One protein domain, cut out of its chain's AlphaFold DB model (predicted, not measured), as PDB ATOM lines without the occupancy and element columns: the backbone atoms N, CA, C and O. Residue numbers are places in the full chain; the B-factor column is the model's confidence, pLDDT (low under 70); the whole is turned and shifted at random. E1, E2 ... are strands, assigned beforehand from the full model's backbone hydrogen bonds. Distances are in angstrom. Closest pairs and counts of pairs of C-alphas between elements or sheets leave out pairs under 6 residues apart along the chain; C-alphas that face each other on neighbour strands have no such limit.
ATOM      1  N   ALA A 253       3.345  28.814  63.298       89.94
ATOM      2  CA  ALA A 253       3.885  28.086  62.163       89.94
ATOM      3  C   ALA A 253       4.223  29.070  61.034       89.94
ATOM      4  O   ALA A 253       3.584  30.116  60.912       89.94
ATOM      5  N   THR A 254       5.205  28.725  60.203       91.75
ATOM      6  CA  THR A 254       5.593  29.491  59.011       91.75
ATOM      7  C   THR A 254       5.670  28.569  57.797       91.75
ATOM      8  O   THR A 254       5.895  27.366  57.925       91.75
ATOM      9  N   SER A 255       5.466  29.132  56.609       91.44
ATOM     10  CA  SER A 255       5.632  28.435  55.336       91.44
ATOM     11  C   SER A 255       6.414  29.338  54.395       91.44
ATOM     12  O   SER A 255       5.982  30.454  54.114       91.44
ATOM     13  N   THR A 256       7.569  28.874  53.929       93.50
ATOM     14  CA  THR A 256       8.464  29.647  53.062       93.50
ATOM     15  C   THR A 256       8.657  28.891  51.759       93.50
ATOM     16  O   THR A 256       9.157  27.767  51.763       93.50
ATOM     17  N   GLN A 257       8.242  29.499  50.647       94.00
ATOM     18  CA  GLN A 257       8.364  28.883  49.323       94.00
ATOM     19  C   GLN A 257       9.676  29.260  48.638       94.00
ATOM     20  O   GLN A 257      10.381  28.386  48.137       94.00
ATOM     21  N   ALA A 258      10.043  30.542  48.643       92.12
ATOM     22  CA  ALA A 258      11.308  30.993  48.079       92.12
ATOM     23  C   ALA A 258      12.511  30.427  48.864       92.12
ATOM     24  O   ALA A 258      12.434  30.252  50.080       92.12
ATOM     25  N   PRO A 259      13.646  30.137  48.207       94.25
ATOM     26  CA  PRO A 259      13.888  30.257  46.765       94.25
ATOM     27  C   PRO A 259      13.460  29.015  45.966       94.25
ATOM     28  O   PRO A 259      13.596  28.987  44.750       94.25
ATOM     29  N   SER A 260      13.020  27.949  46.640       93.00
ATOM     30  CA  SER A 260      12.930  26.615  46.026       93.00
ATOM     31  C   SER A 260      11.602  26.340  45.330       93.00
ATOM     32  O   SER A 260      11.571  25.497  44.437       93.00
ATOM     33  N   PHE A 261      10.523  26.996  45.770       94.12
ATOM     34  CA  PHE A 261       9.136  26.814  45.329       94.12
ATOM     35  C   PHE A 261       8.843  25.342  45.056       94.12
ATOM     36  O   PHE A 261       8.736  24.916  43.915       94.12
ATOM     37  N   THR A 262       8.829  24.503  46.089       94.56
ATOM     38  CA  THR A 262       8.807  23.035  45.912       94.56
ATOM     39  C   THR A 262       7.441  22.480  45.492       94.56
ATOM     40  O   THR A 262       7.293  21.268  45.351       94.56
ATOM     41  N   GLY A 263       6.453  23.355  45.293       94.81
ATOM     42  CA  GLY A 263       5.093  23.020  44.903       94.81
ATOM     43  C   GLY A 263       4.932  22.480  43.480       94.81
ATOM     44  O   GLY A 263       5.881  22.396  42.685       94.81
ATOM     45  N   THR A 264       3.697  22.094  43.165       96.25
ATOM     46  CA  THR A 264       3.280  21.686  41.819       96.25
ATOM     47  C   THR A 264       3.023  22.925  40.977       96.25
ATOM     48  O   THR A 264       2.172  23.741  41.320       96.25
ATOM     49  N   LYS A 265       3.717  23.033  39.846       96.50
ATOM     50  CA  LYS A 265       3.716  24.229  39.002       96.50
ATOM     51  C   LYS A 265       2.888  24.038  37.744       96.50
ATOM     52  O   LYS A 265       3.030  23.025  37.063       96.50
ATOM     53  N   THR A 266       2.122  25.063  37.398       97.00
ATOM     54  CA  THR A 266       1.393  25.177  36.135       97.00
ATOM     55  C   THR A 266       1.793  26.489  35.472       97.00
ATOM     56  O   THR A 266       1.615  27.554  36.055       97.00
ATOM     57  N   ASN A 267       2.349  26.423  34.258       95.75
ATOM     58  CA  ASN A 267       2.827  27.582  33.486       95.75
ATOM     59  C   ASN A 267       3.893  28.451  34.190       95.75
ATOM     60  O   ASN A 267       4.135  29.587  33.784       95.75
ATOM     61  N   VAL A 268       4.557  27.920  35.223       95.19
ATOM     62  CA  VAL A 268       5.681  28.555  35.926       95.19
ATOM     63  C   VAL A 268       6.827  27.573  36.143       95.19
ATOM     64  O   VAL A 268       6.645  26.356  36.165       95.19
ATOM     65  N   SER A 269       8.034  28.099  36.304       95.25
ATOM     66  CA  SER A 269       9.239  27.339  36.627       95.25
ATOM     67  C   SER A 269      10.167  28.176  37.496       95.25
ATOM     68  O   SER A 269      10.113  29.404  37.476       95.25
ATOM     69  N   VAL A 270      11.012  27.515  38.282       95.62
ATOM     70  CA  VAL A 270      11.992  28.211  39.122       95.62
ATOM     71  C   VAL A 270      13.216  28.534  38.281       95.62
ATOM     72  O   VAL A 270      13.837  27.637  37.711       95.62
ATOM     73  N   VAL A 271      13.569  29.815  38.224       92.44
ATOM     74  CA  VAL A 271      14.759  30.322  37.541       92.44
ATOM     75  C   VAL A 271      15.591  31.087  38.565       92.44
ATOM     76  O   VAL A 271      15.260  32.203  38.960       92.44
ATOM     77  N   GLY A 272      16.676  30.469  39.037       90.38
ATOM     78  CA  GLY A 272      17.442  31.010  40.161       90.38
ATOM     79  C   GLY A 272      16.604  31.003  41.449       90.38
ATOM     80  O   GLY A 272      16.084  29.943  41.793       90.38
ATOM     81  N   PRO A 273      16.474  32.133  42.173       92.12
ATOM     82  CA  PRO A 273      15.666  32.211  43.390       92.12
ATOM     83  C   PRO A 273      14.204  32.633  43.154       92.12
ATOM     84  O   PRO A 273      13.499  32.871  44.132       92.12
ATOM     85  N   VAL A 274      13.757  32.774  41.898       92.50
ATOM     86  CA  VAL A 274      12.447  33.352  41.544       92.50
ATOM     87  C   VAL A 274      11.584  32.341  40.790       92.50
ATOM     88  O   VAL A 274      12.088  31.514  40.027       92.50
ATOM     89  N   LEU A 275      10.271  32.417  41.002       94.00
ATOM     90  CA  LEU A 275       9.265  31.691  40.237       94.00
ATOM     91  C   LEU A 275       8.834  32.530  39.023       94.00
ATOM     92  O   LEU A 275       8.215  33.578  39.187       94.00
ATOM     93  N   ASN A 276       9.142  32.061  37.814       93.56
ATOM     94  CA  ASN A 276       8.889  32.777  36.560       93.56
ATOM     95  C   ASN A 276       7.849  32.057  35.698       93.56
ATOM     96  O   ASN A 276       7.822  30.827  35.670       93.56
ATOM     97  N   LEU A 277       7.061  32.809  34.921       92.88
ATOM     98  CA  LEU A 277       6.215  32.246  33.862       92.88
ATOM     99  C   LEU A 277       7.079  31.496  32.833       92.88
ATOM    100  O   LEU A 277       8.091  32.023  32.373       92.88
ATOM    101  N   THR A 278       6.693  30.267  32.473       93.12
ATOM    102  CA  THR A 278       7.458  29.438  31.519       93.12
ATOM    103  C   THR A 278       7.336  29.920  30.083       93.12
ATOM    104  O   THR A 278       8.305  29.846  29.336       93.12
ATOM    105  N   ASP A 279       6.147  30.384  29.699       89.25
ATOM    106  CA  ASP A 279       5.870  30.899  28.359       89.25
ATOM    107  C   ASP A 279       4.813  32.018  28.428       89.25
ATOM    108  O   ASP A 279       3.610  31.752  28.302       89.25
ATOM    109  N   PRO A 280       5.244  33.275  28.641       85.69
ATOM    110  CA  PRO A 280       4.338  34.418  28.711       85.69
ATOM    111  C   PRO A 280       3.692  34.768  27.360       85.69
ATOM    112  O   PRO A 280       2.796  35.605  27.329       85.69
ATOM    113  N   THR A 281       4.095  34.137  26.248       84.50
ATOM    114  CA  THR A 281       3.453  34.332  24.934       84.50
ATOM    115  C   THR A 281       2.174  33.504  24.796       84.50
ATOM    116  O   THR A 281       1.253  33.877  24.068       84.50
ATOM    117  N   VAL A 282       2.095  32.391  25.535       87.06
ATOM    118  CA  VAL A 282       0.954  31.464  25.542       87.06
ATOM    119  C   VAL A 282       0.044  31.702  26.744       87.06
ATOM    120  O   VAL A 282      -1.178  31.644  26.609       87.06
ATOM    121  N   SER A 283       0.615  31.974  27.921       88.31
ATOM    122  CA  SER A 283      -0.146  32.241  29.141       88.31
ATOM    123  C   SER A 283       0.496  33.346  29.968       88.31
ATOM    124  O   SER A 283       1.612  33.206  30.457       88.31
ATOM    125  N   LEU A 284      -0.266  34.411  30.216       89.38
ATOM    126  CA  LEU A 284       0.103  35.498  31.132       89.38
ATOM    127  C   LEU A 284      -0.227  35.183  32.600       89.38
ATOM    128  O   LEU A 284      -0.139  36.051  33.462       89.38
ATOM    129  N   THR A 285      -0.633  33.946  32.884       91.88
ATOM    130  CA  THR A 285      -0.952  33.468  34.231       91.88
ATOM    131  C   THR A 285      -0.240  32.157  34.508       91.88
ATOM    132  O   THR A 285       0.034  31.366  33.596       91.88
ATOM    133  N   GLY A 286       0.036  31.917  35.780       94.25
ATOM    134  CA  GLY A 286       0.686  30.709  36.234       94.25
ATOM    135  C   GLY A 286       0.526  30.535  37.734       94.25
ATOM    136  O   GLY A 286       0.203  31.482  38.450       94.25
ATOM    137  N   GLU A 287       0.692  29.303  38.190       95.25
ATOM    138  CA  GLU A 287       0.327  28.892  39.541       95.25
ATOM    139  C   GLU A 287       1.380  27.941  40.115       95.25
ATOM    140  O   GLU A 287       1.874  27.055  39.415       95.25
ATOM    141  N   ASP A 288       1.687  28.095  41.403       95.50
ATOM    142  CA  ASP A 288       2.449  27.124  42.191       95.50
ATOM    143  C   ASP A 288       1.607  26.680  43.390       95.50
ATOM    144  O   ASP A 288       1.323  27.454  44.305       95.50
ATOM    145  N   LEU A 289       1.175  25.421  43.370       95.19
ATOM    146  CA  LEU A 289       0.446  24.810  44.471       95.19
ATOM    147  C   LEU A 289       1.444  24.308  45.511       95.19
ATOM    148  O   LEU A 289       2.175  23.351  45.250       95.19
ATOM    149  N   PHE A 290       1.436  24.912  46.699       93.81
ATOM    150  CA  PHE A 290       2.411  24.613  47.750       93.81
ATOM    151  C   PHE A 290       2.437  23.118  48.093       93.81
ATOM    152  O   PHE A 290       1.400  22.458  48.194       93.81
ATOM    153  N   SER A 291       3.643  22.589  48.301       92.00
ATOM    154  CA  SER A 291       3.899  21.153  48.485       92.00
ATOM    155  C   SER A 291       3.366  20.586  49.804       92.00
ATOM    156  O   SER A 291       3.202  19.373  49.933       92.00
ATOM    157  N   ALA A 292       3.071  21.449  50.776       88.81
ATOM    158  CA  ALA A 292       2.540  21.063  52.072       88.81
ATOM    159  C   ALA A 292       1.543  22.098  52.604       88.81
ATOM    160  O   ALA A 292       1.685  23.304  52.398       88.81
ATOM    161  N   ALA A 293       0.546  21.603  53.339       88.38
ATOM    162  CA  ALA A 293      -0.313  22.444  54.158       88.38
ATOM    163  C   ALA A 293       0.420  22.857  55.445       88.38
ATOM    164  O   ALA A 293       1.232  22.100  55.977       88.38
ATOM    165  N   LEU A 294       0.096  24.042  55.961       89.25
ATOM    166  CA  LEU A 294       0.625  24.531  57.228       89.25
ATOM    167  C   LEU A 294      -0.219  23.990  58.390       89.25
ATOM    168  O   LEU A 294      -1.324  24.477  58.628       89.25
ATOM    169  N   ASP A 295       0.288  22.983  59.103       87.81
ATOM    170  CA  ASP A 295      -0.353  22.480  60.321       87.81
ATOM    171  C   ASP A 295      -0.008  23.378  61.517       87.81
ATOM    172  O   ASP A 295       1.154  23.674  61.789       87.81
ATOM    173  N   MET A 296      -1.040  23.826  62.228       86.75
ATOM    174  CA  MET A 296      -0.939  24.727  63.379       86.75
ATOM    175  C   MET A 296      -1.331  24.033  64.696       86.75
ATOM    176  O   MET A 296      -1.492  24.700  65.724       86.75
ATOM    177  N   GLY A 297      -1.532  22.709  64.667       86.56
ATOM    178  CA  GLY A 297      -1.714  21.813  65.813       86.56
ATOM    179  C   GLY A 297      -3.074  21.872  66.519       86.56
ATOM    180  O   GLY A 297      -3.511  20.876  67.090       86.56
ATOM    181  N   THR A 298      -3.767  23.012  66.502       88.12
ATOM    182  CA  THR A 298      -5.086  23.179  67.145       88.12
ATOM    183  C   THR A 298      -6.051  23.991  66.284       88.12
ATOM    184  O   THR A 298      -5.632  24.823  65.478       88.12
ATOM    185  N   VAL A 299      -7.356  23.808  66.489       89.00
ATOM    186  CA  VAL A 299      -8.393  24.650  65.870       89.00
ATOM    187  C   VAL A 299      -8.541  25.930  66.696       89.00
ATOM    188  O   VAL A 299      -8.978  25.885  67.844       89.00
ATOM    189  N   ALA A 300      -8.131  27.070  66.135       87.31
ATOM    190  CA  ALA A 300      -8.186  28.375  66.793       87.31
ATOM    191  C   ALA A 300      -8.184  29.514  65.764       87.31
ATOM    192  O   ALA A 300      -7.578  29.389  64.696       87.31
ATOM    193  N   THR A 301      -8.799  30.648  66.116       87.69
ATOM    194  CA  THR A 301      -8.676  31.894  65.347       87.69
ATOM    195  C   THR A 301      -7.236  32.385  65.400       87.69
ATOM    196  O   THR A 301      -6.669  32.550  66.481       87.69
ATOM    197  N   ARG A 302      -6.643  32.635  64.233       88.31
ATOM    198  CA  ARG A 302      -5.262  33.100  64.099       88.31
ATOM    199  C   ARG A 302      -5.187  34.240  63.100       88.31
ATOM    200  O   ARG A 302      -5.973  34.299  62.157       88.31
ATOM    201  N   ARG A 303      -4.225  35.131  63.313       88.69
ATOM    202  CA  ARG A 303      -3.838  36.122  62.314       88.69
ATOM    203  C   ARG A 303      -2.980  35.429  61.258       88.69
ATOM    204  O   ARG A 303      -2.057  34.699  61.608       88.69
ATOM    205  N   PHE A 304      -3.309  35.657  59.994       88.06
ATOM    206  CA  PHE A 304      -2.532  35.204  58.849       88.06
ATOM    207  C   PHE A 304      -1.880  36.426  58.209       88.06
ATOM    208  O   PHE A 304      -2.554  37.430  57.978       88.06
ATOM    209  N   GLU A 305      -0.577  36.344  57.977       89.81
ATOM    210  CA  GLU A 305       0.206  37.396  57.341       89.81
ATOM    211  C   GLU A 305       0.969  36.792  56.171       89.81
ATOM    212  O   GLU A 305       1.441  35.655  56.244       89.81
ATOM    213  N   VAL A 306       1.014  37.540  55.075       90.38
ATOM    214  CA  VAL A 306       1.565  37.107  53.800       90.38
ATOM    215  C   VAL A 306       2.511  38.182  53.313       90.38
ATOM    216  O   VAL A 306       2.136  39.350  53.265       90.38
ATOM    217  N   ASP A 307       3.702  37.752  52.922       92.88
ATOM    218  CA  ASP A 307       4.695  38.582  52.261       92.88
ATOM    219  C   ASP A 307       4.938  38.028  50.851       92.88
ATOM    220  O   ASP A 307       5.152  36.823  50.681       92.88
ATOM    221  N   ILE A 308       4.820  38.892  49.841       91.19
ATOM    222  CA  ILE A 308       4.991  38.557  48.422       91.19
ATOM    223  C   ILE A 308       5.773  39.686  47.766       91.19
ATOM    224  O   ILE A 308       5.363  40.844  47.808       91.19
ATOM    225  N   GLU A 309       6.844  39.318  47.074       90.56
ATOM    226  CA  GLU A 309       7.572  40.202  46.174       90.56
ATOM    227  C   GLU A 309       7.325  39.753  44.728       90.56
ATOM    228  O   GLU A 309       7.476  38.573  44.402       90.56
ATOM    229  N   ALA A 310       6.924  40.687  43.861       89.25
ATOM    230  CA  ALA A 310       6.666  40.440  42.445       89.25
ATOM    231  C   ALA A 310       7.455  41.430  41.581       89.25
ATOM    232  O   ALA A 310       7.558  42.614  41.899       89.25
ATOM    233  N   ILE A 311       8.007  40.933  40.474       85.81
ATOM    234  CA  ILE A 311       8.776  41.716  39.504       85.81
ATOM    235  C   ILE A 311       8.176  41.460  38.125       85.81
ATOM    236  O   ILE A 311       7.914  40.314  37.765       85.81
ATOM    237  N   SER A 312       7.995  42.520  37.340       86.88
ATOM    238  CA  SER A 312       7.405  42.448  36.007       86.88
ATOM    239  C   SER A 312       8.334  43.011  34.938       86.88
ATOM    240  O   SER A 312       9.094  43.952  35.168       86.88
ATOM    241  N   TYR A 313       8.301  42.397  33.758       83.19
ATOM    242  CA  TYR A 313       9.062  42.823  32.587       83.19
ATOM    243  C   TYR A 313       8.402  42.294  31.307       83.19
ATOM    244  O   TYR A 313       7.663  41.309  31.340       83.19
ATOM    245  N   VAL A 314       8.681  42.926  30.163       81.19
ATOM    246  CA  VAL A 314       8.226  42.435  28.852       81.19
ATOM    247  C   VAL A 314       9.269  41.472  28.292       81.19
ATOM    248  O   VAL A 314      10.365  41.887  27.921       81.19
ATOM    249  N   ALA A 315       8.940  40.181  28.221       77.06
ATOM    250  CA  ALA A 315       9.883  39.144  27.791       77.06
ATOM    251  C   ALA A 315      10.324  39.273  26.317       77.06
ATOM    252  O   ALA A 315      11.439  38.885  25.973       77.06
ATOM    253  N   GLU A 316       9.472  39.831  25.454       75.88
ATOM    254  CA  GLU A 316       9.737  39.975  24.013       75.88
ATOM    255  C   GLU A 316      10.480  41.268  23.643       75.88
ATOM    256  O   GLU A 316      10.960  41.412  22.513       75.88
ATOM    257  N   ASP A 317      10.609  42.208  24.584       77.31
ATOM    258  CA  ASP A 317      11.143  43.547  24.325       77.31
ATOM    259  C   ASP A 317      12.684  43.596  24.347       77.31
ATOM    260  O   ASP A 317      13.319  44.457  24.966       77.31
ATOM    261  N   LEU A 318      13.302  42.633  23.662       81.06
ATOM    262  CA  LEU A 318      14.745  42.467  23.548       81.06
ATOM    263  C   LEU A 318      15.342  43.489  22.573       81.06
ATOM    264  O   LEU A 318      14.797  43.760  21.513       81.06
ATOM    265  N   ILE A 319      16.549  43.983  22.854       81.56
ATOM    266  CA  ILE A 319      17.285  44.866  21.922       81.56
ATOM    267  C   ILE A 319      17.386  44.251  20.514       81.56
ATOM    268  O   ILE A 319      17.261  44.960  19.518       81.56
ATOM    269  N   GLY A 320      17.582  42.931  20.432       78.88
ATOM    270  CA  GLY A 320      17.724  42.204  19.170       78.88
ATOM    271  C   GLY A 320      16.429  42.016  18.370       78.88
ATOM    272  O   GLY A 320      16.516  41.679  17.193       78.88
ATOM    273  N   SER A 321      15.251  42.226  18.970       76.19
ATOM    274  CA  SER A 321      13.954  42.154  18.275       76.19
ATOM    275  C   SER A 321      13.490  43.513  17.736       76.19
ATOM    276  O   SER A 321      12.500  43.583  17.007       76.19
ATOM    277  N   ARG A 322      14.213  44.598  18.045       79.25
ATOM    278  CA  ARG A 322      13.885  45.963  17.614       79.25
ATOM    279  C   ARG A 322      14.636  46.359  16.333       79.25
ATOM    280  O   ARG A 322      15.674  45.800  15.992       79.25
ATOM    281  N   GLY A 323      14.107  47.360  15.623       84.00
ATOM    282  CA  GLY A 323      14.747  47.966  14.445       84.00
ATOM    283  C   GLY A 323      15.989  48.803  14.788       84.00
ATOM    284  O   GLY A 323      16.565  48.675  15.866       84.00
ATOM    285  N   LEU A 324      16.400  49.706  13.891       87.69
ATOM    286  CA  LEU A 324      17.523  50.617  14.157       87.69
ATOM    287  C   LEU A 324      17.289  51.416  15.447       87.69
ATOM    288  O   LEU A 324      16.207  51.952  15.652       87.69
ATOM    289  N   ILE A 325      18.320  51.559  16.284       84.94
ATOM    290  CA  ILE A 325      18.221  52.294  17.559       84.94
ATOM    291  C   ILE A 325      17.718  53.737  17.388       84.94
ATOM    292  O   ILE A 325      17.045  54.275  18.261       84.94
ATOM    293  N   SER A 326      17.984  54.348  16.228       88.44
ATOM    294  CA  SER A 326      17.511  55.687  15.867       88.44
ATOM    295  C   SER A 326      15.995  55.789  15.682       88.44
ATOM    296  O   SER A 326      15.472  56.900  15.647       88.44
ATOM    297  N   SER A 327      15.287  54.663  15.554       84.62
ATOM    298  CA  SER A 327      13.829  54.615  15.421       84.62
ATOM    299  C   SER A 327      13.118  54.232  16.720       84.62
ATOM    300  O   SER A 327      11.908  54.015  16.700       84.62
ATOM    301  N   TRP A 328      13.841  54.075  17.830       86.06
ATOM    302  CA  TRP A 328      13.248  53.640  19.090       86.06
ATOM    303  C   TRP A 328      12.612  54.827  19.824       86.06
ATOM    304  O   TRP A 328      13.304  55.811  20.085       86.06
ATOM    305  N   PRO A 329      11.329  54.740  20.218       80.94
ATOM    306  CA  PRO A 329      10.693  55.776  21.034       80.94
ATOM    307  C   PRO A 329      11.332  55.911  22.423       80.94
ATOM    308  O   PRO A 329      11.415  57.011  22.960       80.94
ATOM    309  N   LEU A 330      11.790  54.791  22.998       80.81
ATOM    310  CA  LEU A 330      12.483  54.707  24.284       80.81
ATOM    311  C   LEU A 330      13.569  53.631  24.218       80.81
ATOM    312  O   LEU A 330      13.346  52.539  23.694       80.81
ATOM    313  N   VAL A 331      14.738  53.917  24.798       80.50
ATOM    314  CA  VAL A 331      15.850  52.950  24.861       80.50
ATOM    315  C   VAL A 331      15.547  51.813  25.838       80.50
ATOM    316  O   VAL A 331      15.875  50.664  25.563       80.50
ATOM    317  N   SER A 332      14.861  52.116  26.938       74.75
ATOM    318  CA  SER A 332      14.557  51.183  28.027       74.75
ATOM    319  C   SER A 332      13.352  50.268  27.787       74.75
ATOM    320  O   SER A 332      13.106  49.399  28.614       74.75
ATOM    321  N   GLY A 333      12.596  50.458  26.702       73.75
ATOM    322  CA  GLY A 333      11.316  49.769  26.507       73.75
ATOM    323  C   GLY A 333      10.136  50.476  27.176       73.75
ATOM    324  O   GLY A 333      10.294  51.546  27.771       73.75
ATOM    325  N   ALA A 334       8.943  49.900  27.019       73.31
ATOM    326  CA  ALA A 334       7.724  50.405  27.648       73.31
ATOM    327  C   ALA A 334       7.697  50.068  29.147       73.31
ATOM    328  O   ALA A 334       8.146  49.001  29.564       73.31
ATOM    329  N   THR A 335       7.142  50.968  29.959       73.25
ATOM    330  CA  THR A 335       6.903  50.700  31.381       73.25
ATOM    331  C   THR A 335       5.840  49.616  31.523       73.25
ATOM    332  O   THR A 335       4.727  49.790  31.029       73.25
ATOM    333  N   VAL A 336       6.164  48.526  32.219       78.62
ATOM    334  CA  VAL A 336       5.166  47.540  32.649       78.62
ATOM    335  C   VAL A 336       4.502  48.071  33.909       78.62
ATOM    336  O   VAL A 336       5.167  48.299  34.916       78.62
ATOM    337  N   ASN A 337       3.204  48.328  33.830       73.31
ATOM    338  CA  ASN A 337       2.418  48.939  34.897       73.31
ATOM    339  C   ASN A 337       1.604  47.926  35.713       73.31
ATOM    340  O   ASN A 337       1.166  48.272  36.806       73.31
ATOM    341  N   ASP A 338       1.453  46.694  35.218       77.19
ATOM    342  CA  ASP A 338       0.511  45.725  35.775       77.19
ATOM    343  C   ASP A 338       1.209  44.367  35.973       77.19
ATOM    344  O   ASP A 338       1.690  43.747  35.023       77.19
ATOM    345  N   CYS A 339       1.301  43.911  37.221       81.81
ATOM    346  CA  CYS A 339       1.684  42.549  37.578       81.81
ATOM    347  C   CYS A 339       1.168  42.256  38.976       81.81
ATOM    348  O   CYS A 339       1.552  42.925  39.934       81.81
ATOM    349  N   ASP A 340       0.318  41.240  39.064       87.12
ATOM    350  CA  ASP A 340      -0.321  40.851  40.307       87.12
ATOM    351  C   ASP A 340       0.109  39.439  40.688       87.12
ATOM    352  O   ASP A 340       0.132  38.520  39.868       87.12
ATOM    353  N   ALA A 341       0.402  39.262  41.971       90.44
ATOM    354  CA  ALA A 341       0.583  37.964  42.589       90.44
ATOM    355  C   ALA A 341      -0.409  37.859  43.746       90.44
ATOM    356  O   ALA A 341      -0.469  38.726  44.616       90.44
ATOM    357  N   THR A 342      -1.219  36.803  43.742       91.31
ATOM    358  CA  THR A 342      -2.243  36.574  44.765       91.31
ATOM    359  C   THR A 342      -2.010  35.225  45.419       91.31
ATOM    360  O   THR A 342      -1.858  34.215  44.734       91.31
ATOM    361  N   ILE A 343      -2.019  35.194  46.753       92.19
ATOM    362  CA  ILE A 343      -2.045  33.941  47.507       92.19
ATOM    363  C   ILE A 343      -3.491  33.563  47.800       92.19
ATOM    364  O   ILE A 343      -4.244  34.318  48.419       92.19
ATOM    365  N   TYR A 344      -3.845  32.345  47.405       90.75
ATOM    366  CA  TYR A 344      -5.080  31.698  47.812       90.75
ATOM    367  C   TYR A 344      -4.784  30.725  48.945       90.75
ATOM    368  O   TYR A 344      -3.899  29.876  48.847       90.75
ATOM    369  N   ALA A 345      -5.551  30.831  50.023       89.12
ATOM    370  CA  ALA A 345      -5.498  29.898  51.134       89.12
ATOM    371  C   ALA A 345      -6.893  29.327  51.386       89.12
ATOM    372  O   ALA A 345      -7.904  30.017  51.255       89.12
ATOM    373  N   SER A 346      -6.939  28.058  51.778       88.81
ATOM    374  CA  SER A 346      -8.137  27.433  52.331       88.81
ATOM    375  C   SER A 346      -7.807  26.896  53.716       88.81
ATOM    376  O   SER A 346      -6.691  26.438  53.962       88.81
ATOM    377  N   THR A 347      -8.767  26.976  54.630       88.44
ATOM    378  CA  THR A 347      -8.626  26.471  55.995       88.44
ATOM    379  C   THR A 347      -9.467  25.213  56.173       88.44
ATOM    380  O   THR A 347     -10.492  25.020  55.515       88.44
ATOM    381  N   THR A 348      -9.021  24.311  57.043       83.81
ATOM    382  CA  THR A 348      -9.787  23.118  57.402       83.81
ATOM    383  C   THR A 348      -9.531  22.736  58.850       83.81
ATOM    384  O   THR A 348      -8.396  22.786  59.314       83.81
ATOM    385  N   ASP A 349     -10.590  22.312  59.537       80.06
ATOM    386  CA  ASP A 349     -10.526  21.823  60.920       80.06
ATOM    387  C   ASP A 349     -10.321  20.298  60.985       80.06
ATOM    388  O   ASP A 349     -10.292  19.711  62.067       80.06
ATOM    389  N   ARG A 350     -10.235  19.619  59.830       64.69
ATOM    390  CA  ARG A 350     -10.103  18.159  59.771       64.69
ATOM    391  C   ARG A 350      -8.631  17.739  59.739       64.69
ATOM    392  O   ARG A 350      -7.915  18.193  58.846       64.69
ATOM    393  N   PRO A 351      -8.194  16.805  60.607       56.47
ATOM    394  CA  PRO A 351      -6.902  16.158  60.427       56.47
ATOM    395  C   PRO A 351      -6.924  15.418  59.086       56.47
ATOM    396  O   PRO A 351      -7.780  14.558  58.854       56.47
ATOM    397  N   ARG A 352      -6.023  15.778  58.166       53.56
ATOM    398  CA  ARG A 352      -5.821  14.998  56.943       53.56
ATOM    399  C   ARG A 352      -5.104  13.713  57.343       53.56
ATOM    400  O   ARG A 352      -3.902  13.724  57.578       53.56
ATOM    401  N   PHE A 353      -5.851  12.620  57.451       41.84
ATOM    402  CA  PHE A 353      -5.260  11.288  57.399       41.84
ATOM    403  C   PHE A 353      -4.710  11.112  55.979       41.84
ATOM    404  O   PHE A 353      -5.479  11.197  55.020       41.84
ATOM    405  N   LEU A 354      -3.384  11.002  55.869       40.41
ATOM    406  CA  LEU A 354      -2.688  10.642  54.630       40.41
ATOM    407  C   LEU A 354      -3.070   9.231  54.185       40.41
ATOM    408  O   LEU A 354      -3.201   8.357  55.077       40.41
TER     409      LEU A 354
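What this domain is: This is residues 253 to 354 of the 354 residues of an uncharacterized protein of Nitrosospira sp. Nsp13 (UniProt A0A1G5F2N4). With little regular structure, the printed part is a rod made mostly of long loops beside two small strand pairs, E1 with E4 and E2 with E3. The stretch from 290 to 354, with no named element, runs the rod's length and folds back; residues 320 to 330 stick out at one end. The printed part has 102 residues, with named strands E1, E2, E3, E4 holding 14; both sheets are antiparallel and the class is all strand. It is only just loose, close to extended: radius of gyration of the C-alphas 19.2 A, spans 65 by 26 by 21 A.

Where its parts are: E1 is residues 264 to 266, beginning at C-alpha (3.280, 21.686, 41.819). E2, 268 to 271, is 9.4 A long; E3, 274 to 277, is 10.0 A. E4, 287 to 289, ends at C-alpha (0.446, 24.810, 44.471).

How they stand to each other: E1 and E4 are antiparallel at 163 degrees, N 266 and O 287 being 2.8 A apart, within hydrogen-bond range. E2 and E3 form an antiparallel hairpin at 140 degrees, N 269 and O 276 being 2.8 A apart, also within range. E1 and E3 are apart.

The domain as a whole: The C-alphas farthest apart, of Ser 326 and Phe 353, are 64.9 A apart. The printed part has no cut and no long link. Residues 350 to 354 have pLDDT under 70.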